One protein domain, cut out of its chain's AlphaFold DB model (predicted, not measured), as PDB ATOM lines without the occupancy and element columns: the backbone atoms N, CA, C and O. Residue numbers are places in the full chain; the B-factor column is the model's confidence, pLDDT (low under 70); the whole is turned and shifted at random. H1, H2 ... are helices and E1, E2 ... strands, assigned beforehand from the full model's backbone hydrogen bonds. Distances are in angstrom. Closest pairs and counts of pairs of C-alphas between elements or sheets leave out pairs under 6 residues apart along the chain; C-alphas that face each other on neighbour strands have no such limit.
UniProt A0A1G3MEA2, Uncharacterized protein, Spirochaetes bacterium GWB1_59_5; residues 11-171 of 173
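AT A GLANCE: This is residues 11 to 171 of the 173 residues of an uncharacterized protein of Spirochaetes bacterium GWB1_59_5 (UniProt A0A1G3MEA2). Little here is regular structure: a strongly twisted sheet, E2 E1 E3 E4 E6, is partly covered by the small sheet E5 E7 in a lopsided sandwich, two sheets face to face, with long loops round it. The 161 printed residues, 63 in four helices and seven strands, are of mixed class, both sheets antiparallel. It is compact, radius of gyration of the C-alphas 15.7 A, and elongated, 52 by 32 by 30 A.

IN THESE COORDINATES: Find C-alpha 11 at (-38.711, -36.397, -21.583), where E1, residues 11 to 16, begins; then come E2, 22 to 29, H1, 30 to 34, H2, 79 to 82, E3, 86 to 95, 29.8 A long, H3, 106 to 109, E4, 117 to 125, 25.3 A long, E5, 130 to 133, E6, 135 to 139, H4, 158 to 161, and E7, 167 to 170, which ends with C-alpha 170 at (-40.314, -55.590, -26.018).

HOW THE PARTS SIT: Look for N and O within hydrogen-bond range: N 23 and O 15, 2.9 A, in the hairpin E1 and E2; N 14 and O 91, 3.0 A, between E1 and E3; N 90 and O 121, 2.8 A, between E3 and E4; N 118 and O 138, 2.8 A, between E4 and E6; N 132 and O 168, 2.9 A, between E5 and E7. Between the sheets, the closest C-alphas of E4 and E5, Ala 121 and Ala 132, are 5.7 A apart. H1, H2 and H4 only graze the large sheet; H3 is not on it. H1 has its O i to N i+4 pair within range; H2, H3 and H4 are too short for one.

THE WHOLE: The farthest C-alphas, Lys 107 and Asp 127, are 51.7 A apart. The printed part has no cut; links H1 to H2 and E6 to H4 are long. Look for pLDDT under 70 at residues 30 to 47 and 56 to 81.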
ATOM      1  N   VAL A  11     -37.951 -35.156 -21.422       88.12
ATOM      2  CA  VAL A  11     -38.711 -36.397 -21.583       88.12
ATOM      3  C   VAL A  11     -38.443 -37.316 -20.403       88.12
ATOM      4  O   VAL A  11     -37.287 -37.475 -20.009       88.12
ATOM      5  N   ALA A  12     -39.492 -37.951 -19.892       88.38
ATOM      6  CA  ALA A  12     -39.393 -39.143 -19.061       88.38
ATOM      7  C   ALA A  12     -40.271 -40.251 -19.639       88.38
ATOM      8  O   ALA A  12     -41.342 -39.984 -20.179       88.38
ATOM      9  N   VAL A  13     -39.812 -41.489 -19.505       89.00
ATOM     10  CA  VAL A  13     -40.535 -42.709 -19.851       89.00
ATOM     11  C   VAL A  13     -40.461 -43.636 -18.654       89.00
ATOM     12  O   VAL A  13     -39.380 -43.862 -18.109       89.00
ATOM     13  N   TRP A  14     -41.593 -44.184 -18.243       89.62
ATOM     14  CA  TRP A  14     -41.668 -45.103 -17.115       89.62
ATOM     15  C   TRP A  14     -42.691 -46.202 -17.362       89.62
ATOM     16  O   TRP A  14     -43.513 -46.127 -18.279       89.62
ATOM     17  N   LEU A  15     -42.603 -47.244 -16.545       89.81
ATOM     18  CA  LEU A  15     -43.469 -48.405 -16.594       89.81
ATOM     19  C   LEU A  15     -44.455 -48.384 -15.426       89.81
ATOM     20  O   LEU A  15     -44.075 -48.130 -14.283       89.81
ATOM     21  N   GLU A  16     -45.707 -48.710 -15.719       93.00
ATOM     22  CA  GLU A  16     -46.775 -48.914 -14.746       93.00
ATOM     23  C   GLU A  16     -47.454 -50.274 -14.955       93.00
ATOM     24  O   GLU A  16     -47.464 -50.842 -16.054       93.00
ATOM     25  N   LYS A  17     -48.088 -50.777 -13.896       93.12
ATOM     26  CA  LYS A  17     -49.121 -51.813 -14.002       93.12
ATOM     27  C   LYS A  17     -50.411 -51.225 -14.604       93.12
ATOM     28  O   LYS A  17     -50.611 -50.011 -14.557       93.12
ATOM     29  N   PRO A  18     -51.350 -52.059 -15.094       94.50
ATOM     30  CA  PRO A  18     -52.630 -51.581 -15.630       94.50
ATOM     31  C   PRO A  18     -53.491 -50.789 -14.635       94.50
ATOM     32  O   PRO A  18     -54.337 -50.000 -15.049       94.50
ATOM     33  N   ASP A  19     -53.282 -50.986 -13.332       93.38
ATOM     34  CA  ASP A  19     -53.962 -50.248 -12.262       93.38
ATOM     35  C   ASP A  19     -53.337 -48.871 -11.956       93.38
ATOM     36  O   ASP A  19     -53.838 -48.156 -11.090       93.38
ATOM     37  N   GLY A  20     -52.278 -48.481 -12.677       90.56
ATOM     38  CA  GLY A  20     -51.556 -47.222 -12.485       90.56
ATOM     39  C   GLY A  20     -50.436 -47.290 -11.445       90.56
ATOM     40  O   GLY A  20     -49.828 -46.266 -11.142       90.56
ATOM     41  N   THR A  21     -50.137 -48.469 -10.889       91.19
ATOM     42  CA  THR A  21     -49.004 -48.634  -9.970       91.19
ATOM     43  C   THR A  21     -47.689 -48.427 -10.716       91.19
ATOM     44  O   THR A  21     -47.382 -49.187 -11.637       91.19
ATOM     45  N   PHE A  22     -46.895 -47.443 -10.291       89.19
ATOM     46  CA  PHE A  22     -45.533 -47.221 -10.774       89.19
ATOM     47  C   PHE A  22     -44.640 -48.447 -10.528       89.19
ATOM     48  O   PHE A  22     -44.729 -49.089  -9.482       89.19
ATOM     49  N   ILE A  23     -43.789 -48.775 -11.501       86.12
ATOM     50  CA  ILE A  23     -42.830 -49.884 -11.410       86.12
ATOM     51  C   ILE A  23     -41.400 -49.362 -11.443       86.12
ATOM     52  O   ILE A  23     -40.627 -49.649 -10.537       86.12
ATOM     53  N   SER A  24     -41.028 -48.662 -12.516       81.44
ATOM     54  CA  SER A  24     -39.659 -48.180 -12.712       81.44
ATOM     55  C   SER A  24     -39.597 -47.111 -13.800       81.44
ATOM     56  O   SER A  24     -40.406 -47.104 -14.734       81.44
ATOM     57  N   THR A  25     -38.607 -46.225 -13.702       83.56
ATOM     58  CA  THR A  25     -38.270 -45.263 -14.752       83.56
ATOM     59  C   THR A  25     -37.365 -45.923 -15.793       83.56
ATOM     60  O   THR A  25     -36.251 -46.335 -15.490       83.56
ATOM     61  N   ILE A  26     -37.828 -45.963 -17.045       80.50
ATOM     62  CA  ILE A  26     -37.098 -46.525 -18.193       80.50
ATOM     63  C   ILE A  26     -36.096 -45.505 -18.738       80.50
ATOM     64  O   ILE A  26     -35.002 -45.847 -19.174       80.50
ATOM     65  N   TYR A  27     -36.481 -44.234 -18.782       79.88
ATOM     66  CA  TYR A  27     -35.671 -43.199 -19.405       79.88
ATOM     67  C   TYR A  27     -36.015 -41.833 -18.846       79.88
ATOM     68  O   TYR A  27     -37.187 -41.507 -18.693       79.88
ATOM     69  N   VAL A  28     -35.007 -40.993 -18.642       79.12
ATOM     70  CA  VAL A  28     -35.223 -39.569 -18.401       79.12
ATOM     71  C   VAL A  28     -34.076 -38.730 -18.967       79.12
ATOM     72  O   VAL A  28     -32.903 -39.120 -18.975       79.12
ATOM     73  N   THR A  29     -34.415 -37.547 -19.475       74.56
ATOM     74  CA  THR A  29     -33.433 -36.561 -19.933       74.56
ATOM     75  C   THR A  29     -32.600 -36.018 -18.768       74.56
ATOM     76  O   THR A  29     -33.139 -35.532 -17.776       74.56
ATOM     77  N   GLU A  30     -31.276 -36.017 -18.924       62.66
ATOM     78  CA  GLU A  30     -30.269 -35.709 -17.900       62.66
ATOM     79  C   GLU A  30     -30.481 -34.368 -17.219       62.66
ATOM     80  O   GLU A  30     -30.314 -34.275 -16.011       62.66
ATOM     81  N   ARG A  31     -30.901 -33.336 -17.955       58.75
ATOM     82  CA  ARG A  31     -31.120 -32.006 -17.367       58.75
ATOM     83  C   ARG A  31     -32.230 -31.997 -16.316       58.75
ATOM     84  O   ARG A  31     -32.204 -31.144 -15.432       58.75
ATOM     85  N   VAL A  32     -33.190 -32.917 -16.409       56.22
ATOM     86  CA  VAL A  32     -34.229 -33.080 -15.388       56.22
ATOM     87  C   VAL A  32     -33.645 -33.737 -14.140       56.22
ATOM     88  O   VAL A  32     -33.951 -33.300 -13.037       56.22
ATOM     89  N   VAL A  33     -32.755 -34.717 -14.312       55.53
ATOM     90  CA  VAL A  33     -32.128 -35.468 -13.213       55.53
ATOM     91  C   VAL A  33     -31.060 -34.657 -12.485       55.53
ATOM     92  O   VAL A  33     -31.007 -34.654 -11.261       55.53
ATOM     93  N   THR A  34     -30.207 -33.944 -13.219       50.53
ATOM     94  CA  THR A  34     -29.112 -33.156 -12.635       50.53
ATOM     95  C   THR A  34     -29.585 -31.819 -12.073       50.53
ATOM     96  O   THR A  34     -28.851 -31.172 -11.328       50.53
ATOM     97  N   GLY A  35     -30.790 -31.370 -12.447       52.22
ATOM     98  CA  GLY A  35     -31.300 -30.046 -12.098       52.22
ATOM     99  C   GLY A  35     -30.491 -28.895 -12.711       52.22
ATOM    100  O   GLY A  35     -30.686 -27.741 -12.322       52.22
ATOM    101  N   ASP A  36     -29.591 -29.179 -13.665       48.56
ATOM    102  CA  ASP A  36     -28.697 -28.189 -14.267       48.56
ATOM    103  C   ASP A  36     -29.407 -27.382 -15.365       48.56
ATOM    104  O   ASP A  36     -29.317 -27.577 -16.590       48.56
ATOM    105  N   TYR A  37     -30.187 -26.428 -14.888       53.09
ATOM    106  CA  TYR A  37     -30.780 -25.396 -15.703       53.09
ATOM    107  C   TYR A  37     -29.915 -24.144 -15.572       53.09
ATOM    108  O   TYR A  37     -29.928 -23.469 -14.543       53.09
ATOM    109  N   THR A  38     -29.257 -23.761 -16.668       43.94
ATOM    110  CA  THR A  38     -28.367 -22.588 -16.793       43.94
ATOM    111  C   THR A  38     -29.014 -21.241 -16.408       43.94
ATOM    112  O   THR A  38     -28.354 -20.208 -16.450       43.94
ATOM    113  N   ALA A  39     -30.307 -21.238 -16.055       44.47
ATOM    114  CA  ALA A  39     -31.067 -20.110 -15.524       44.47
ATOM    115  C   ALA A  39     -32.304 -20.543 -14.683       44.47
ATOM    116  O   ALA A  39     -33.354 -19.907 -14.800       44.47
ATOM    117  N   ALA A  40     -32.262 -21.639 -13.904       40.81
ATOM    118  CA  ALA A  40     -33.378 -21.978 -12.994       40.81
ATOM    119  C   ALA A  40     -33.207 -21.415 -11.574       40.81
ATOM    120  O   ALA A  40     -32.083 -21.180 -11.122       40.81
ATOM    121  N   PRO A  41     -34.323 -21.239 -10.841       40.19
ATOM    122  CA  PRO A  41     -34.306 -21.102  -9.388       40.19
ATOM    123  C   PRO A  41     -33.583 -22.283  -8.719       40.19
ATOM    124  O   PRO A  41     -33.563 -23.389  -9.252       40.19
ATOM    125  N   LYS A  42     -33.068 -22.084  -7.496       36.50
ATOM    126  CA  LYS A  42     -32.401 -23.133  -6.685       36.50
ATOM    127  C   LYS A  42     -33.257 -24.390  -6.431       36.50
ATOM    128  O   LYS A  42     -32.729 -25.387  -5.965       36.50
ATOM    129  N   GLN A  43     -34.560 -24.318  -6.698       44.88
ATOM    130  CA  GLN A  43     -35.545 -25.393  -6.548       44.88
ATOM    131  C   GLN A  43     -35.714 -26.247  -7.822       44.88
ATOM    132  O   GLN A  43     -36.549 -27.142  -7.839       44.88
ATOM    133  N   GLY A  44     -34.950 -25.980  -8.889       57.19
ATOM    134  CA  GLY A  44     -35.109 -26.660 -10.176       57.19
ATOM    135  C   GLY A  44     -36.298 -26.123 -10.982       57.19
ATOM    136  O   GLY A  44     -36.691 -24.964 -10.828       57.19
ATOM    137  N   ARG A  45     -36.836 -26.958 -11.880       63.59
ATOM    138  CA  ARG A  45     -38.030 -26.677 -12.696       63.59
ATOM    139  C   ARG A  45     -39.066 -27.786 -12.494       63.59
ATOM    140  O   ARG A  45     -39.086 -28.720 -13.295       63.59
ATOM    141  N   PRO A  46     -39.879 -27.737 -11.427       64.75
ATOM    142  CA  PRO A  46     -40.911 -28.750 -11.180       64.75
ATOM    143  C   PRO A  46     -41.915 -28.852 -12.338       64.75
ATOM    144  O   PRO A  46     -42.480 -29.908 -12.591       64.75
ATOM    145  N   GLU A  47     -42.084 -27.781 -13.117       67.81
ATOM    146  CA  GLU A  47     -42.901 -27.770 -14.325       67.81
ATOM    147  C   GLU A  47     -42.282 -28.525 -15.512       67.81
ATOM    148  O   GLU A  47     -42.955 -28.700 -16.525       67.81
ATOM    149  N   ALA A  48     -41.014 -28.948 -15.441       77.56
ATOM    150  CA  ALA A  48     -40.340 -29.608 -16.556       77.56
ATOM    151  C   ALA A  48     -40.945 -30.980 -16.865       77.56
ATOM    152  O   ALA A  48     -41.210 -31.252 -18.025       77.56
ATOM    153  N   LEU A  49     -41.189 -31.816 -15.859       84.69
ATOM    154  CA  LEU A  49     -41.872 -33.109 -15.992       84.69
ATOM    155  C   LEU A  49     -42.717 -33.323 -14.731       84.69
ATOM    156  O   LEU A  49     -42.304 -34.035 -13.810       84.69
ATOM    157  N   PRO A  50     -43.827 -32.580 -14.603       88.19
ATOM    158  CA  PRO A  50     -44.559 -32.462 -13.355       88.19
ATOM    159  C   PRO A  50     -45.193 -33.764 -12.888       88.19
ATOM    160  O   PRO A  50     -45.272 -33.961 -11.683       88.19
ATOM    161  N   VAL A  51     -45.613 -34.653 -13.788       91.56
ATOM    162  CA  VAL A  51     -46.181 -35.940 -13.365       91.56
ATOM    163  C   VAL A  51     -45.070 -36.877 -12.914       91.56
ATOM    164  O   VAL A  51     -45.102 -37.358 -11.785       91.56
ATOM    165  N   TRP A  52     -44.044 -37.073 -13.745       89.50
ATOM    166  CA  TRP A  52     -42.949 -37.989 -13.430       89.50
ATOM    167  C   TRP A  52     -42.175 -37.588 -12.166       89.50
ATOM    168  O   TRP A  52     -41.844 -38.441 -11.348       89.50
ATOM    169  N   SER A  53     -41.924 -36.292 -11.963       84.44
ATOM    170  CA  SER A  53     -41.186 -35.794 -10.787       84.44
ATOM    171  C   SER A  53     -41.908 -35.998  -9.451       84.44
ATOM    172  O   SER A  53     -41.265 -35.917  -8.408       84.44
ATOM    173  N   HIS A  54     -43.219 -36.258  -9.476       85.69
ATOM    174  CA  HIS A  54     -44.017 -36.569  -8.287       85.69
ATOM    175  C   HIS A  54     -44.186 -38.075  -8.056       85.69
ATOM    176  O   HIS A  54     -44.771 -38.467  -7.048       85.69
ATOM    177  N   LEU A  55     -43.694 -38.920  -8.966       82.25
ATOM    178  CA  LEU A  55     -43.615 -40.354  -8.712       82.25
ATOM    179  C   LEU A  55     -42.535 -40.596  -7.650       82.25
ATOM    180  O   LEU A  55     -41.469 -39.977  -7.696       82.25
ATOM    181  N   GLU A  56     -42.804 -41.495  -6.701       65.25
ATOM    182  CA  GLU A  56     -41.806 -41.970  -5.735       65.25
ATOM    183  C   GLU A  56     -40.719 -42.757  -6.494       65.25
ATOM    184  O   GLU A  56     -40.833 -43.957  -6.731       65.25
ATOM    185  N   ASN A  57     -39.702 -42.036  -6.971       60.66
ATOM    186  CA  ASN A  57     -38.621 -42.539  -7.816       60.66
ATOM    187  C   ASN A  57     -37.359 -42.775  -6.974       60.66
ATOM    188  O   ASN A  57     -36.493 -41.901  -6.912       60.66
ATOM    189  N   ASP A  58     -37.238 -43.949  -6.351       49.91
ATOM    190  CA  ASP A  58     -36.011 -44.322  -5.627       49.91
ATOM    191  C   ASP A  58     -34.902 -44.872  -6.551       49.91
ATOM    192  O   ASP A  58     -33.732 -44.793  -6.188       49.91
ATOM    193  N   ASP A  59     -35.219 -45.321  -7.774       51.53
ATOM    194  CA  ASP A  59     -34.236 -45.854  -8.731       51.53
ATOM    195  C   ASP A  59     -34.490 -45.336 -10.161       51.53
ATOM    196  O   ASP A  59     -35.411 -45.761 -10.863       51.53
ATOM    197  N   VAL A  60     -33.658 -44.389 -10.616       56.44
ATOM    198  CA  VAL A  60     -33.644 -43.913 -12.010       56.44
ATOM    199  C   VAL A  60     -32.633 -44.737 -12.805       56.44
ATOM    200  O   VAL A  60     -31.426 -44.549 -12.668       56.44
ATOM    201  N   ASP A  61     -33.131 -45.626 -13.664       51.31
ATOM    202  CA  ASP A  61     -32.326 -46.687 -14.287       51.31
ATOM    203  C   ASP A  61     -31.633 -46.252 -15.605       51.31
ATOM    204  O   ASP A  61     -30.741 -46.928 -16.117       51.31
ATOM    205  N   ALA A  62     -31.991 -45.089 -16.172       53.38
ATOM    206  CA  ALA A  62     -31.196 -44.438 -17.219       53.38
ATOM    207  C   ALA A  62     -31.356 -42.915 -17.249       53.38
ATOM    208  O   ALA A  62     -32.455 -42.369 -17.362       53.38
ATOM    209  N   VAL A  63     -30.208 -42.239 -17.267       56.59
ATOM    210  CA  VAL A  63     -30.071 -40.793 -17.428       56.59
ATOM    211  C   VAL A  63     -29.326 -40.547 -18.736       56.59
ATOM    212  O   VAL A  63     -28.199 -41.009 -18.893       56.59
ATOM    213  N   SER A  64     -29.935 -39.840 -19.695       53.16
ATOM    214  CA  SER A  64     -29.262 -39.536 -20.970       53.16
ATOM    215  C   SER A  64     -29.216 -38.043 -21.258       53.16
ATOM    216  O   SER A  64     -30.210 -37.341 -21.059       53.16
ATOM    217  N   SER A  65     -28.094 -37.554 -21.778       47.50
ATOM    218  CA  SER A  65     -27.961 -36.162 -22.202       47.50
ATOM    219  C   SER A  65     -29.044 -35.773 -23.228       47.50
ATOM    220  O   SER A  65     -29.458 -36.607 -24.032       47.50
ATOM    221  N   PRO A  66     -29.494 -34.503 -23.266       43.69
ATOM    222  CA  PRO A  66     -30.568 -33.997 -24.145       43.69
ATOM    223  C   PRO A  66     -30.298 -34.103 -25.665       43.69
ATOM    224  O   PRO A  66     -31.056 -33.570 -26.471       43.69
ATOM    225  N   THR A  67     -29.223 -34.771 -26.075       39.78
ATOM    226  CA  THR A  67     -28.771 -34.952 -27.459       39.78
ATOM    227  C   THR A  67     -29.433 -36.128 -28.193       39.78
ATOM    228  O   THR A  67     -29.112 -36.361 -29.354       39.78
ATOM    229  N   THR A  68     -30.370 -36.853 -27.579       44.09
ATOM    230  CA  THR A  68     -30.988 -38.077 -28.138       44.09
ATOM    231  C   THR A  68     -32.163 -37.798 -29.095       44.09
ATOM    232  O   THR A  68     -33.135 -38.546 -29.151       44.09
ATOM    233  N   VAL A  69     -32.127 -36.704 -29.863       40.34
ATOM    234  CA  VAL A  69     -33.107 -36.489 -30.941       40.34
ATOM    235  C   VAL A  69     -32.661 -37.320 -32.146       40.34
ATOM    236  O   VAL A  69     -31.740 -36.932 -32.859       40.34
ATOM    237  N   GLY A  70     -33.293 -38.480 -32.350       36.22
ATOM    238  CA  GLY A  70     -33.023 -39.383 -33.479       36.22
ATOM    239  C   GLY A  70     -32.282 -40.683 -33.141       36.22
ATOM    240  O   GLY A  70     -31.958 -41.440 -34.053       36.22
ATOM    241  N   SER A  71     -32.028 -40.974 -31.864       45.25
ATOM    242  CA  SER A  71     -31.438 -42.244 -31.419       45.25
ATOM    243  C   SER A  71     -32.489 -43.125 -30.747       45.25
ATOM    244  O   SER A  71     -33.189 -42.688 -29.837       45.25
ATOM    245  N   THR A  72     -32.575 -44.393 -31.156       49.72
ATOM    246  CA  THR A  72     -33.299 -45.412 -30.389       49.72
ATOM    247  C   THR A  72     -32.631 -45.546 -29.024       49.72
ATOM    248  O   THR A  72     -31.486 -45.994 -28.938       49.72
ATOM    249  N   VAL A  73     -33.333 -45.161 -27.959       55.00
ATOM    250  CA  VAL A  73     -32.920 -45.491 -26.594       55.00
ATOM    251  C   VAL A  73     -33.147 -46.985 -26.423       55.00
ATOM    252  O   VAL A  73     -34.267 -47.434 -26.195       55.00
ATOM    253  N   LYS A  74     -32.089 -47.776 -26.602       50.16
ATOM    254  CA  LYS A  74     -32.118 -49.188 -26.232       50.16
ATOM    255  C   LYS A  74     -31.880 -49.274 -24.737       50.16
ATOM    256  O   LYS A  74     -30.773 -49.023 -24.270       50.16
ATOM    257  N   TYR A  75     -32.944 -49.588 -24.013       56.56
ATOM    258  CA  TYR A  75     -32.843 -49.928 -22.611       56.56
ATOM    259  C   TYR A  75     -32.295 -51.354 -22.499       56.56
ATOM    260  O   TYR A  75     -32.903 -52.282 -23.024       56.56
ATOM    261  N   GLY A  76     -31.104 -51.496 -21.917       48.09
ATOM    262  CA  GLY A  76     -30.344 -52.748 -21.871       48.09
ATOM    263  C   GLY A  76     -30.119 -53.298 -20.466       48.09
ATOM    264  O   GLY A  76     -29.269 -54.169 -20.317       48.09
ATOM    265  N   ASN A  77     -30.824 -52.795 -19.448       50.28
ATOM    266  CA  ASN A  77     -30.750 -53.378 -18.112       50.28
ATOM    267  C   ASN A  77     -31.941 -54.306 -17.905       50.28
ATOM    268  O   ASN A  77     -33.062 -54.005 -18.311       50.28
ATOM    269  N   ASN A  78     -31.663 -55.420 -17.244       56.88
ATOM    270  CA  ASN A  78     -32.466 -56.613 -16.999       56.88
ATOM    271  C   ASN A  78     -33.885 -56.405 -16.417       56.88
ATOM    272  O   ASN A  78     -34.490 -57.376 -15.982       56.88
ATOM    273  N   LEU A  79     -34.458 -55.196 -16.382       65.31
ATOM    274  CA  LEU A  79     -35.846 -54.935 -15.986       65.31
ATOM    275  C   LEU A  79     -36.807 -55.894 -16.706       65.31
ATOM    276  O   LEU A  79     -37.597 -56.570 -16.059       65.31
ATOM    277  N   ALA A  80     -36.665 -56.026 -18.026       62.78
ATOM    278  CA  ALA A  80     -37.415 -56.976 -18.845       62.78
ATOM    279  C   ALA A  80     -37.265 -58.444 -18.391       62.78
ATOM    280  O   ALA A  80     -38.238 -59.185 -18.432       62.78
ATOM    281  N   GLU A  81     -36.083 -58.853 -17.918       66.56
ATOM    282  CA  GLU A  81     -35.810 -60.226 -17.454       66.56
ATOM    283  C   GLU A  81     -36.492 -60.550 -16.115       66.56
ATOM    284  O   GLU A  81     -36.718 -61.715 -15.796       66.56
ATOM    285  N   HIS A  82     -36.817 -59.526 -15.322       73.44
ATOM    286  CA  HIS A  82     -37.431 -59.679 -13.999       73.44
ATOM    287  C   HIS A  82     -38.931 -59.357 -13.995       73.44
ATOM    288  O   HIS A  82     -39.594 -59.541 -12.971       73.44
ATOM    289  N   LEU A  83     -39.482 -58.877 -15.115       82.25
ATOM    290  CA  LEU A  83     -40.910 -58.612 -15.238       82.25
ATOM    291  C   LEU A  83     -41.657 -59.916 -15.550       82.25
ATOM    292  O   LEU A  83     -41.356 -60.569 -16.549       82.25
ATOM    293  N   PRO A  84     -42.640 -60.321 -14.723       89.44
ATOM    294  CA  PRO A  84     -43.486 -61.455 -15.061       89.44
ATOM    295  C   PRO A  84     -44.283 -61.175 -16.339       89.44
ATOM    296  O   PRO A  84     -44.606 -60.029 -16.650       89.44
ATOM    297  N   ALA A  85     -44.649 -62.237 -17.058       91.44
ATOM    298  CA  ALA A  85     -45.514 -62.103 -18.221       91.44
ATOM    299  C   ALA A  85     -46.848 -61.435 -17.840       91.44
ATOM    300  O   ALA A  85     -47.449 -61.756 -16.809       91.44
ATOM    301  N   GLY A  86     -47.315 -60.506 -18.671       93.19
ATOM    302  CA  GLY A  86     -48.521 -59.735 -18.399       93.19
ATOM    303  C   GLY A  86     -48.628 -58.446 -19.203       93.19
ATOM    304  O   GLY A  86     -47.777 -58.125 -20.028       93.19
ATOM    305  N   ILE A  87     -49.701 -57.699 -18.947       94.62
ATOM    306  CA  ILE A  87     -49.959 -56.400 -19.577       94.62
ATOM    307  C   ILE A  87     -49.367 -55.299 -18.705       94.62
ATOM    308  O   ILE A  87     -49.608 -55.256 -17.498       94.62
ATOM    309  N   TYR A  88     -48.660 -54.379 -19.344       94.31
ATOM    310  CA  TYR A  88     -48.060 -53.206 -18.729       94.31
ATOM    311  C   TYR A  88     -48.440 -51.944 -19.492       94.31
ATOM    312  O   TYR A  88     -48.796 -51.984 -20.672       94.31
ATOM    313  N   VAL A  89     -48.342 -50.805 -18.814       96.12
ATOM    314  CA  VAL A  89     -48.568 -49.492 -19.414       96.12
ATOM    315  C   VAL A  89     -47.256 -48.729 -19.394       96.12
ATOM    316  O   VAL A  89     -46.733 -48.390 -18.338       96.12
ATOM    317  N   VAL A  90     -46.731 -48.435 -20.574       93.81
ATOM    318  CA  VAL A  90     -45.582 -47.550 -20.732       93.81
ATOM    319  C   VAL A  90     -46.108 -46.131 -20.848       93.81
ATOM    320  O   VAL A  90     -46.932 -45.822 -21.714       93.81
ATOM    321  N   LYS A  91     -45.649 -45.260 -19.962       95.56
ATOM    322  CA  LYS A  91     -45.980 -43.840 -19.961       95.56
ATOM    323  C   LYS A  91     -44.810 -43.038 -20.487       95.56
ATOM    324  O   LYS A  91     -43.659 -43.398 -20.262       95.56
ATOM    325  N   LEU A  92     -45.117 -41.942 -21.165       94.25
ATOM    326  CA  LEU A  92     -44.136 -40.952 -21.578       94.25
ATOM    327  C   LEU A  92     -44.677 -39.565 -21.257       94.25
ATOM    328  O   LEU A  92     -45.797 -39.236 -21.637       94.25
ATOM    329  N   GLU A  93     -43.880 -38.746 -20.588       94.94
ATOM    330  CA  GLU A  93     -44.149 -37.327 -20.388       94.94
ATOM    331  C   GLU A  93     -43.107 -36.517 -21.144       94.94
ATOM    332  O   GLU A  93     -41.912 -36.807 -21.070       94.94
ATOM    333  N   THR A  94     -43.549 -35.488 -21.860       93.38
ATOM    334  CA  THR A  94     -42.646 -34.539 -22.504       93.38
ATOM    335  C   THR A  94     -43.064 -33.107 -22.251       93.38
ATOM    336  O   THR A  94     -44.252 -32.796 -22.177       93.38
ATOM    337  N   ASN A  95     -42.081 -32.221 -22.150       92.19
ATOM    338  CA  ASN A  95     -42.320 -30.793 -22.058       92.19
ATOM    339  C   ASN A  95     -41.230 -29.999 -22.774       92.19
ATOM    340  O   ASN A  95     -40.056 -30.371 -22.769       92.19
ATOM    341  N   ARG A  96     -41.597 -28.843 -23.321       91.00
ATOM    342  CA  ARG A  96     -40.665 -27.881 -23.896       91.00
ATOM    343  C   ARG A  96     -40.996 -26.490 -23.372       91.00
ATOM    344  O   ARG A  96     -42.058 -25.952 -23.651       91.00
ATOM    345  N   SER A  97     -40.048 -25.871 -22.668       87.00
ATOM    346  CA  SER A  97     -40.216 -24.481 -22.234       87.00
ATOM    347  C   SER A  97     -40.312 -23.516 -23.420       87.00
ATOM    348  O   SER A  97     -39.701 -23.731 -24.468       87.00
ATOM    349  N   TYR A  98     -40.989 -22.391 -23.191       89.50
ATOM    350  CA  TYR A  98     -41.257 -21.328 -24.160       89.50
ATOM    351  C   TYR A  98     -42.149 -21.760 -25.335       89.50
ATOM    352  O   TYR A  98     -42.132 -21.126 -26.391       89.50
ATOM    353  N   ASP A  99     -42.954 -22.808 -25.145       91.44
ATOM    354  CA  ASP A  99     -43.855 -23.346 -26.167       91.44
ATOM    355  C   ASP A  99     -45.238 -22.682 -26.118       91.44
ATOM    356  O   ASP A  99     -46.241 -23.291 -25.751       91.44
ATOM    357  N   TRP A 100     -45.288 -21.376 -26.378       95.25
ATOM    358  CA  TRP A 100     -46.531 -20.606 -26.292       95.25
ATOM    359  C   TRP A 100     -47.416 -20.756 -27.526       95.25
ATOM    360  O   TRP A 100     -46.926 -20.778 -28.651       95.25
ATOM    361  N   ASN A 101     -48.729 -20.684 -27.308       95.44
ATOM    362  CA  ASN A 101     -49.727 -20.619 -28.373       95.44
ATOM    363  C   ASN A 101     -50.871 -19.637 -28.037       95.44
ATOM    364  O   ASN A 101     -50.785 -18.848 -27.088       95.44
ATOM    365  N   ALA A 102     -51.956 -19.666 -28.819       95.69
ATOM    366  CA  ALA A 102     -53.113 -18.783 -28.630       95.69
ATOM    367  C   ALA A 102     -53.830 -18.978 -27.276       95.69
ATOM    368  O   ALA A 102     -54.391 -18.029 -26.716       95.69
ATOM    369  N   VAL A 103     -53.805 -20.195 -26.729       95.25
ATOM    370  CA  VAL A 103     -54.399 -20.546 -25.432       95.25
ATOM    371  C   VAL A 103     -53.410 -20.250 -24.299       95.25
ATOM    372  O   VAL A 103     -53.733 -19.513 -23.359       95.25
ATOM    373  N   TYR A 104     -52.184 -20.754 -24.432       93.81
ATOM    374  CA  TYR A 104     -51.090 -20.703 -23.466       93.81
ATOM    375  C   TYR A 104     -50.110 -19.575 -23.793       93.81
ATOM    376  O   TYR A 104     -48.981 -19.780 -24.229       93.81
ATOM    377  N   THR A 105     -50.565 -18.343 -23.582       93.62
ATOM    378  CA  THR A 105     -49.739 -17.142 -23.786       93.62
ATOM    379  C   THR A 105     -48.700 -16.967 -22.673       93.62
ATOM    380  O   THR A 105     -48.960 -17.331 -21.526       93.62
ATOM    381  N   LYS A 106     -47.606 -16.243 -22.943       91.38
ATOM    382  CA  LYS A 106     -46.581 -15.883 -21.940       91.38
ATOM    383  C   LYS A 106     -47.136 -15.257 -20.654       91.38
ATOM    384  O   LYS A 106     -46.602 -15.491 -19.577       91.38
ATOM    385  N   LYS A 107     -48.223 -14.482 -20.745       90.06
ATOM    386  CA  LYS A 107     -48.891 -13.888 -19.572       90.06
ATOM    387  C   LYS A 107     -49.628 -14.930 -18.721       90.06
ATOM    388  O   LYS A 107     -49.729 -14.753 -17.515       90.06
ATOM    389  N   LYS A 108     -50.175 -15.975 -19.348       88.19
ATOM    390  CA  LYS A 108     -51.009 -16.996 -18.695       88.19
ATOM    391  C   LYS A 108     -50.197 -18.170 -18.156       88.19
ATOM    392  O   LYS A 108     -50.541 -18.686 -17.104       88.19
ATOM    393  N   SER A 109     -49.147 -18.582 -18.863       87.00
ATOM    394  CA  SER A 109     -48.367 -19.783 -18.535       87.00
ATOM    395  C   SER A 109     -46.876 -19.522 -18.310       87.00
ATOM    396  O   SER A 109     -46.075 -20.450 -18.211       87.00
ATOM    397  N   GLY A 110     -46.484 -18.249 -18.202       86.94
ATOM    398  CA  GLY A 110     -45.124 -17.860 -17.847       86.94
ATOM    399  C   GLY A 110     -44.093 -18.350 -18.859       86.94
ATOM    400  O   GLY A 110     -44.295 -18.251 -20.068       86.94
ATOM    401  N   VAL A 111     -42.961 -18.845 -18.361       83.75
ATOM    402  CA  VAL A 111     -41.862 -19.365 -19.191       83.75
ATOM    403  C   VAL A 111     -42.118 -20.771 -19.728       83.75
ATOM    404  O   VAL A 111     -41.412 -21.180 -20.644       83.75
ATOM    405  N   ASN A 112     -43.104 -21.494 -19.189       83.56
ATOM    406  CA  ASN A 112     -43.374 -22.866 -19.602       83.56
ATOM    407  C   ASN A 112     -43.995 -22.883 -21.006       83.56
ATOM    408  O   ASN A 112     -43.409 -23.416 -21.941       83.56
ATOM    409  N   GLY A 113     -45.094 -22.148 -21.191       91.81
ATOM    410  CA  GLY A 113     -45.876 -22.220 -22.423       91.81
ATOM    411  C   GLY A 113     -47.006 -23.223 -22.270       91.81
ATOM    412  O   GLY A 113     -47.769 -23.130 -21.307       91.81
ATOM    413  N   GLN A 114     -47.161 -24.120 -23.230       95.12
ATOM    414  CA  GLN A 114     -48.048 -25.268 -23.107       95.12
ATOM    415  C   GLN A 114     -47.626 -26.160 -21.925       95.12
ATOM    416  O   GLN A 114     -46.450 -26.169 -21.559       95.12
ATOM    417  N   PRO A 115     -48.572 -26.862 -21.279       94.88
ATOM    418  CA  PRO A 115     -48.244 -27.859 -20.266       94.88
ATOM    419  C   PRO A 115     -47.480 -29.038 -20.879       94.88
ATOM    420  O   PRO A 115     -47.503 -29.238 -22.097       94.88
ATOM    421  N   SER A 116     -46.868 -29.858 -20.020       95.06
ATOM    422  CA  SER A 116     -46.334 -31.150 -20.445       95.06
ATOM    423  C   SER A 116     -47.444 -32.024 -21.034       95.06
ATOM    424  O   SER A 116     -48.602 -31.947 -20.614       95.06
ATOM    425  N   VAL A 117     -47.091 -32.863 -22.005       97.12
ATOM    426  CA  VAL A 117     -48.007 -33.815 -22.641       97.12
ATOM    427  C   VAL A 117     -47.661 -35.219 -22.178       97.12
ATOM    428  O   VAL A 117     -46.496 -35.620 -22.207       97.12
ATOM    429  N   LEU A 118     -48.690 -35.965 -21.785       97.25
ATOM    430  CA  LEU A 118     -48.590 -37.360 -21.399       97.25
ATOM    431  C   LEU A 118     -49.113 -38.273 -22.498       97.25
ATOM    432  O   LEU A 118     -50.223 -38.111 -23.017       97.25
ATOM    433  N   TYR A 119     -48.315 -39.291 -22.776       97.44
ATOM    434  CA  TYR A 119     -48.585 -40.368 -23.703       97.44
ATOM    435  C   TYR A 119     -48.615 -41.702 -22.964       97.44
ATOM    436  O   TYR A 119     -47.984 -41.876 -21.919       97.44
ATOM    437  N   ARG A 120     -49.353 -42.660 -23.521       97.00
ATOM    438  CA  ARG A 120     -49.396 -44.039 -23.035       97.00
ATOM    439  C   ARG A 120     -49.315 -45.033 -24.184       97.00
ATOM    440  O   ARG A 120     -49.849 -44.764 -25.260       97.00
ATOM    441  N   ALA A 121     -48.716 -46.179 -23.921       97.00
ATOM    442  CA  ALA A 121     -48.734 -47.354 -24.775       97.00
ATOM    443  C   ALA A 121     -48.956 -48.587 -23.891       97.00
ATOM    444  O   ALA A 121     -48.309 -48.722 -22.855       97.00
ATOM    445  N   GLU A 122     -49.882 -49.463 -24.268       96.31
ATOM    446  CA  GLU A 122     -50.074 -50.749 -23.590       96.31
ATOM    447  C   GLU A 122     -49.200 -51.798 -24.271       96.31
ATOM    448  O   GLU A 122     -49.192 -51.890 -25.499       96.31
ATOM    449  N   LEU A 123     -48.444 -52.555 -23.480       92.38
ATOM    450  CA  LEU A 123     -47.475 -53.530 -23.962       92.38
ATOM    451  C   LEU A 123     -47.669 -54.850 -23.219       92.38
ATOM    452  O   LEU A 123     -47.745 -54.871 -21.992       92.38
ATOM    453  N   GLU A 124     -47.738 -55.948 -23.962       92.69
ATOM    454  CA  GLU A 124     -47.741 -57.294 -23.392       92.69
ATOM    455  C   GLU A 124     -46.300 -57.809 -23.313       92.69
ATOM    456  O   GLU A 124     -45.575 -57.811 -24.309       92.69
ATOM    457  N   ILE A 125     -45.882 -58.211 -22.118       90.12
ATOM    458  CA  ILE A 125     -44.588 -58.833 -21.839       90.12
ATOM    459  C   ILE A 125     -44.805 -60.344 -21.743       90.12
ATOM    460  O   ILE A 125     -45.745 -60.797 -21.090       90.12
ATOM    461  N   GLY A 126     -43.940 -61.121 -22.391       88.19
ATOM    462  CA  GLY A 126     -44.035 -62.577 -22.471       88.19
ATOM    463  C   GLY A 126     -42.940 -63.154 -23.366       88.19
ATOM    464  O   GLY A 126     -41.838 -62.623 -23.407       88.19
ATOM    465  N   ASP A 127     -43.248 -64.209 -24.118       84.69
ATOM    466  CA  ASP A 127     -42.248 -64.907 -24.946       84.69
ATOM    467  C   ASP A 127     -42.128 -64.351 -26.378       84.69
ATOM    468  O   ASP A 127     -41.236 -64.730 -27.136       84.69
ATOM    469  N   ALA A 128     -43.049 -63.476 -26.787       86.69
ATOM    470  CA  ALA A 128     -43.099 -62.919 -28.134       86.69
ATOM    471  C   ALA A 128     -42.668 -61.452 -28.147       86.69
ATOM    472  O   ALA A 128     -42.928 -60.702 -27.207       86.69
ATOM    473  N   ARG A 129     -42.074 -61.019 -29.267       89.31
ATOM    474  CA  ARG A 129     -41.875 -59.591 -29.516       89.31
ATOM    475  C   ARG A 129     -43.228 -58.895 -29.591       89.31
ATOM    476  O   ARG A 129     -44.086 -59.283 -30.385       89.31
ATOM    477  N   THR A 130     -43.362 -57.808 -28.848       91.56
ATOM    478  CA  THR A 130     -44.526 -56.925 -28.894       91.56
ATOM    479  C   THR A 130     -44.081 -55.501 -29.185       91.56
ATOM    480  O   THR A 130     -42.954 -55.103 -28.893       91.56
ATOM    481  N   GLU A 131     -44.949 -54.731 -29.834       93.25
ATOM    482  CA  GLU A 131     -44.707 -53.328 -30.155       93.25
ATOM    483  C   GLU A 131     -46.001 -52.539 -29.982       93.25
ATOM    484  O   GLU A 131     -47.081 -53.015 -30.341       93.25
ATOM    485  N   ALA A 132     -45.885 -51.325 -29.457       94.25
ATOM    486  CA  ALA A 132     -46.999 -50.418 -29.267       94.25
ATOM    487  C   ALA A 132     -46.617 -48.982 -29.642       94.25
ATOM    488  O   ALA A 132     -45.479 -48.541 -29.464       94.25
ATOM    489  N   VAL A 133     -47.599 -48.244 -30.162       95.12
ATOM    490  CA  VAL A 133     -47.469 -46.826 -30.516       95.12
ATOM    491  C   VAL A 133     -48.023 -45.982 -29.377       95.12
ATOM    492  O   VAL A 133     -49.144 -46.209 -28.918       95.12
ATOM    493  N   PHE A 134     -47.269 -44.971 -28.960       96.25
ATOM    494  CA  PHE A 134     -47.715 -44.036 -27.934       96.25
ATOM    495  C   PHE A 134     -48.891 -43.185 -28.416       96.25
ATOM    496  O   PHE A 134     -48.863 -42.615 -29.505       96.25
ATOM    497  N   GLN A 135     -49.913 -43.061 -27.572       96.50
ATOM    498  CA  GLN A 135     -51.070 -42.201 -27.804       96.50
ATOM    499  C   GLN A 135     -51.120 -41.093 -26.747       96.50
ATOM    500  O   GLN A 135     -51.062 -41.411 -25.552       96.50
ATOM    501  N   PRO A 136     -51.244 -39.812 -27.140       97.19
ATOM    502  CA  PRO A 136     -51.406 -38.728 -26.183       97.19
ATOM    503  C   PRO A 136     -52.766 -38.861 -25.496       97.19
ATOM    504  O   PRO A 136     -53.783 -39.098 -26.151       97.19
ATOM    505  N   PHE A 137     -52.801 -38.717 -24.174       96.75
ATOM    506  CA  PHE A 137     -54.036 -38.906 -23.403       96.75
ATOM    507  C   PHE A 137     -54.308 -37.801 -22.380       96.75
ATOM    508  O   PHE A 137     -55.444 -37.665 -21.916       96.75
ATOM    509  N   GLY A 138     -53.309 -36.987 -22.043       97.06
ATOM    510  CA  GLY A 138     -53.479 -35.931 -21.058       97.06
ATOM    511  C   GLY A 138     -52.303 -34.976 -20.979       97.06
ATOM    512  O   GLY A 138     -51.367 -35.041 -21.776       97.06
ATOM    513  N   THR A 139     -52.373 -34.090 -19.996       96.81
ATOM    514  CA  THR A 139     -51.363 -33.070 -19.725       96.81
ATOM    515  C   THR A 139     -51.001 -33.038 -18.249       96.81
ATOM    516  O   THR A 139     -51.858 -33.304 -17.404       96.81
ATOM    517  N   GLY A 140     -49.767 -32.658 -17.932       92.75
ATOM    518  CA  GLY A 140     -49.375 -32.346 -16.562       92.75
ATOM    519  C   GLY A 140     -49.767 -30.924 -16.165       92.75
ATOM    520  O   GLY A 140     -50.271 -30.132 -16.971       92.75
ATOM    521  N   SER A 141     -49.529 -30.574 -14.903       89.00
ATOM    522  CA  SER A 141     -49.793 -29.220 -14.423       89.00
ATOM    523  C   SER A 141     -48.835 -28.191 -15.033       89.00
ATOM    524  O   SER A 141     -47.619 -28.373 -15.055       89.00
ATOM    525  N   ILE A 142     -49.376 -27.044 -15.457       84.31
ATOM    526  CA  ILE A 142     -48.607 -25.934 -16.050       84.31
ATOM    527  C   ILE A 142     -47.507 -25.430 -15.102       84.31
ATOM    528  O   ILE A 142     -46.462 -24.984 -15.573       84.31
ATOM    529  N   ASN A 143     -47.749 -25.458 -13.786       81.19
ATOM    530  CA  ASN A 143     -46.805 -24.991 -12.764       81.19
ATOM    531  C   ASN A 143     -46.066 -26.130 -12.042       81.19
ATOM    532  O   ASN A 143     -45.243 -25.852 -11.175       81.19
ATOM    533  N   GLY A 144     -46.400 -27.380 -12.370       77.38
ATOM    534  CA  GLY A 144     -45.854 -28.586 -11.764       77.38
ATOM    535  C   GLY A 144     -46.098 -28.782 -10.275       77.38
ATOM    536  O   GLY A 144     -45.253 -29.359  -9.610       77.38
ATOM    537  N   GLY A 145     -47.217 -28.290  -9.740       77.69
ATOM    538  CA  GLY A 145     -47.459 -28.299  -8.294       77.69
ATOM    539  C   GLY A 145     -48.127 -29.539  -7.688       77.69
ATOM    540  O   GLY A 145     -48.207 -29.589  -6.465       77.69
ATOM    541  N   ASP A 146     -48.673 -30.473  -8.476       79.75
ATOM    542  CA  ASP A 146     -49.589 -31.502  -7.946       79.75
ATOM    543  C   ASP A 146     -49.336 -32.943  -8.414       79.75
ATOM    544  O   ASP A 146     -50.004 -33.851  -7.922       79.75
ATOM    545  N   GLY A 147     -48.419 -33.173  -9.359       85.00
ATOM    546  CA  GLY A 147     -48.190 -34.501  -9.938       85.00
ATOM    547  C   GLY A 147     -49.382 -35.088 -10.702       85.00
ATOM    548  O   GLY A 147     -49.339 -36.242 -11.126       85.00
ATOM    549  N   ALA A 148     -50.464 -34.326 -10.879       88.62
ATOM    550  CA  ALA A 148     -51.715 -34.848 -11.399       88.62
ATOM    551  C   ALA A 148     -51.721 -34.869 -12.930       88.62
ATOM    552  O   ALA A 148     -51.240 -33.954 -13.603       88.62
ATOM    553  N   THR A 149     -52.351 -35.903 -13.492       92.44
ATOM    554  CA  THR A 149     -52.647 -35.959 -14.925       92.44
ATOM    555  C   THR A 149     -54.041 -35.404 -15.195       92.44
ATOM    556  O   THR A 149     -55.040 -35.946 -14.721       92.44
ATOM    557  N   LEU A 150     -54.125 -34.361 -16.020       94.00
ATOM    558  CA  LEU A 150     -55.386 -33.862 -16.554       94.00
ATOM    559  C   LEU A 150     -55.704 -34.578 -17.872       94.00
ATOM    560  O   LEU A 150     -54.960 -34.457 -18.841       94.00
ATOM    561  N   ILE A 151     -56.815 -35.314 -17.920       95.62
ATOM    562  CA  ILE A 151     -57.226 -36.044 -19.126       95.62
ATOM    563  C   ILE A 151     -57.715 -35.078 -20.210       95.62
ATOM    564  O   ILE A 151     -58.544 -34.200 -19.962       95.62
ATOM    565  N   GLY A 152     -57.245 -35.305 -21.437       94.19
ATOM    566  CA  GLY A 152     -57.584 -34.514 -22.614       94.19
ATOM    567  C   GLY A 152     -56.479 -33.549 -23.045       94.19
ATOM    568  O   GLY A 152     -55.553 -33.243 -22.307       94.19
ATOM    569  N   LEU A 153     -56.592 -33.073 -24.286       96.56
ATOM    570  CA  LEU A 153     -55.541 -32.316 -24.987       96.56
ATOM    571  C   LEU A 153     -56.034 -30.935 -25.438       96.56
ATOM    572  O   LEU A 153     -55.558 -30.359 -26.416       96.56
ATOM    573  N   LYS A 154     -57.070 -30.409 -24.777       94.69
ATOM    574  CA  LYS A 154     -57.738 -29.185 -25.225       94.69
ATOM    575  C   LYS A 154     -56.773 -28.000 -25.169       94.69
ATOM    576  O   LYS A 154     -56.357 -27.588 -24.095       94.69
ATOM    577  N   GLY A 155     -56.530 -27.392 -26.329       94.25
ATOM    578  CA  GLY A 155     -55.688 -26.203 -26.461       94.25
ATOM    579  C   GLY A 155     -54.200 -26.495 -26.656       94.25
ATOM    580  O   GLY A 155     -53.432 -25.538 -26.736       94.25
ATOM    581  N   ILE A 156     -53.808 -27.769 -26.734       96.88
ATOM    582  CA  ILE A 156     -52.450 -28.195 -27.074       96.88
ATOM    583  C   ILE A 156     -52.302 -28.239 -28.603       96.88
ATOM    584  O   ILE A 156     -53.177 -28.769 -29.286       96.88
ATOM    585  N   ASP A 157     -51.217 -27.673 -29.128       96.00
ATOM    586  CA  ASP A 157     -50.829 -27.691 -30.540       96.00
ATOM    587  C   ASP A 157     -49.370 -28.152 -30.718       96.00
ATOM    588  O   ASP A 157     -49.116 -29.352 -30.738       96.00
ATOM    589  N   THR A 158     -48.396 -27.247 -30.797       94.56
ATOM    590  CA  THR A 158     -46.989 -27.527 -31.127       94.56
ATOM    591  C   THR A 158     -46.293 -28.467 -30.146       94.56
ATOM    592  O   THR A 158     -45.302 -29.096 -30.516       94.56
ATOM    593  N   ALA A 159     -46.817 -28.634 -28.929       93.12
ATOM    594  CA  ALA A 159     -46.315 -29.635 -27.989       93.12
ATOM    595  C   ALA A 159     -46.626 -31.088 -28.425       93.12
ATOM    596  O   ALA A 159     -45.897 -32.008 -28.056       93.12
ATOM    597  N   LEU A 160     -47.661 -31.312 -29.247       94.31
ATOM    598  CA  LEU A 160     -47.954 -32.617 -29.867       94.31
ATOM    599  C   LEU A 160     -47.029 -32.926 -31.052       94.31
ATOM    600  O   LEU A 160     -46.923 -34.074 -31.466       94.31
ATOM    601  N   GLU A 161     -46.349 -31.912 -31.586       92.81
ATOM    602  CA  GLU A 161     -45.467 -32.023 -32.755       92.81
ATOM    603  C   GLU A 161     -43.992 -32.225 -32.363       92.81
ATOM    604  O   GLU A 161     -43.116 -32.275 -33.227       92.81
ATOM    605  N   LEU A 162     -43.695 -32.343 -31.061       88.00
ATOM    606  CA  LEU A 162     -42.330 -32.553 -30.557       88.00
ATOM    607  C   LEU A 162     -41.721 -33.882 -31.017       88.00
ATOM    608  O   LEU A 162     -40.497 -33.993 -31.099       88.00
ATOM    609  N   PHE A 163     -42.565 -34.858 -31.344       85.81
ATOM    610  CA  PHE A 163     -42.167 -36.152 -31.879       85.81
ATOM    611  C   PHE A 163     -42.959 -36.471 -33.140       85.81
ATOM    612  O   PHE A 163     -44.171 -36.282 -33.189       85.81
ATOM    613  N   SER A 164     -42.274 -37.001 -34.152       84.44
ATOM    614  CA  SER A 164     -42.907 -37.471 -35.389       84.44
ATOM    615  C   SER A 164     -43.360 -38.933 -35.321       84.44
ATOM    616  O   SER A 164     -44.273 -39.319 -36.041       84.44
ATOM    617  N   ASP A 165     -42.706 -39.750 -34.491       83.56
ATOM    618  CA  ASP A 165     -43.053 -41.149 -34.216       83.56
ATOM    619  C   ASP A 165     -42.534 -41.508 -32.815       83.56
ATOM    620  O   ASP A 165     -41.441 -41.088 -32.423       83.56
ATOM    621  N   MET A 166     -43.342 -42.240 -32.048       88.00
ATOM    622  CA  MET A 166     -42.970 -42.776 -30.742       88.00
ATOM    623  C   MET A 166     -43.523 -44.188 -30.609       88.00
ATOM    624  O   MET A 166     -44.740 -44.398 -30.564       88.00
ATOM    625  N   ARG A 167     -42.612 -45.151 -30.502       90.94
ATOM    626  CA  ARG A 167     -42.909 -46.574 -30.349       90.94
ATOM    627  C   ARG A 167     -42.118 -47.155 -29.197       90.94
ATOM    628  O   ARG A 167     -41.002 -46.721 -28.917       90.94
ATOM    629  N   ILE A 168     -42.698 -48.165 -28.574       89.12
ATOM    630  CA  ILE A 168     -42.017 -49.032 -27.625       89.12
ATOM    631  C   ILE A 168     -42.138 -50.468 -28.111       89.12
ATOM    632  O   ILE A 168     -43.194 -50.874 -28.592       89.12
ATOM    633  N   SER A 169     -41.054 -51.225 -27.992       89.44
ATOM    634  CA  SER A 169     -41.021 -52.646 -28.308       89.44
ATOM    635  C   SER A 169     -40.372 -53.426 -27.179       89.44
ATOM    636  O   SER A 169     -39.353 -52.989 -26.641       89.44
ATOM    637  N   PHE A 170     -40.926 -54.591 -26.879       86.25
ATOM    638  CA  PHE A 170     -40.314 -55.590 -26.018       86.25
ATOM    639  C   PHE A 170     -39.837 -56.754 -26.889       86.25
ATOM    640  O   PHE A 170     -40.563 -57.199 -27.777       86.25
ATOM    641  N   GLU A 171     -38.618 -57.231 -26.649       83.50
ATOM    642  CA  GLU A 171     -38.037 -58.396 -27.315       83.50
ATOM    643  C   GLU A 171     -37.564 -59.367 -26.229       83.50
ATOM    644  O   GLU A 171     -36.772 -58.986 -25.368       83.50
TER     645      GLU A 171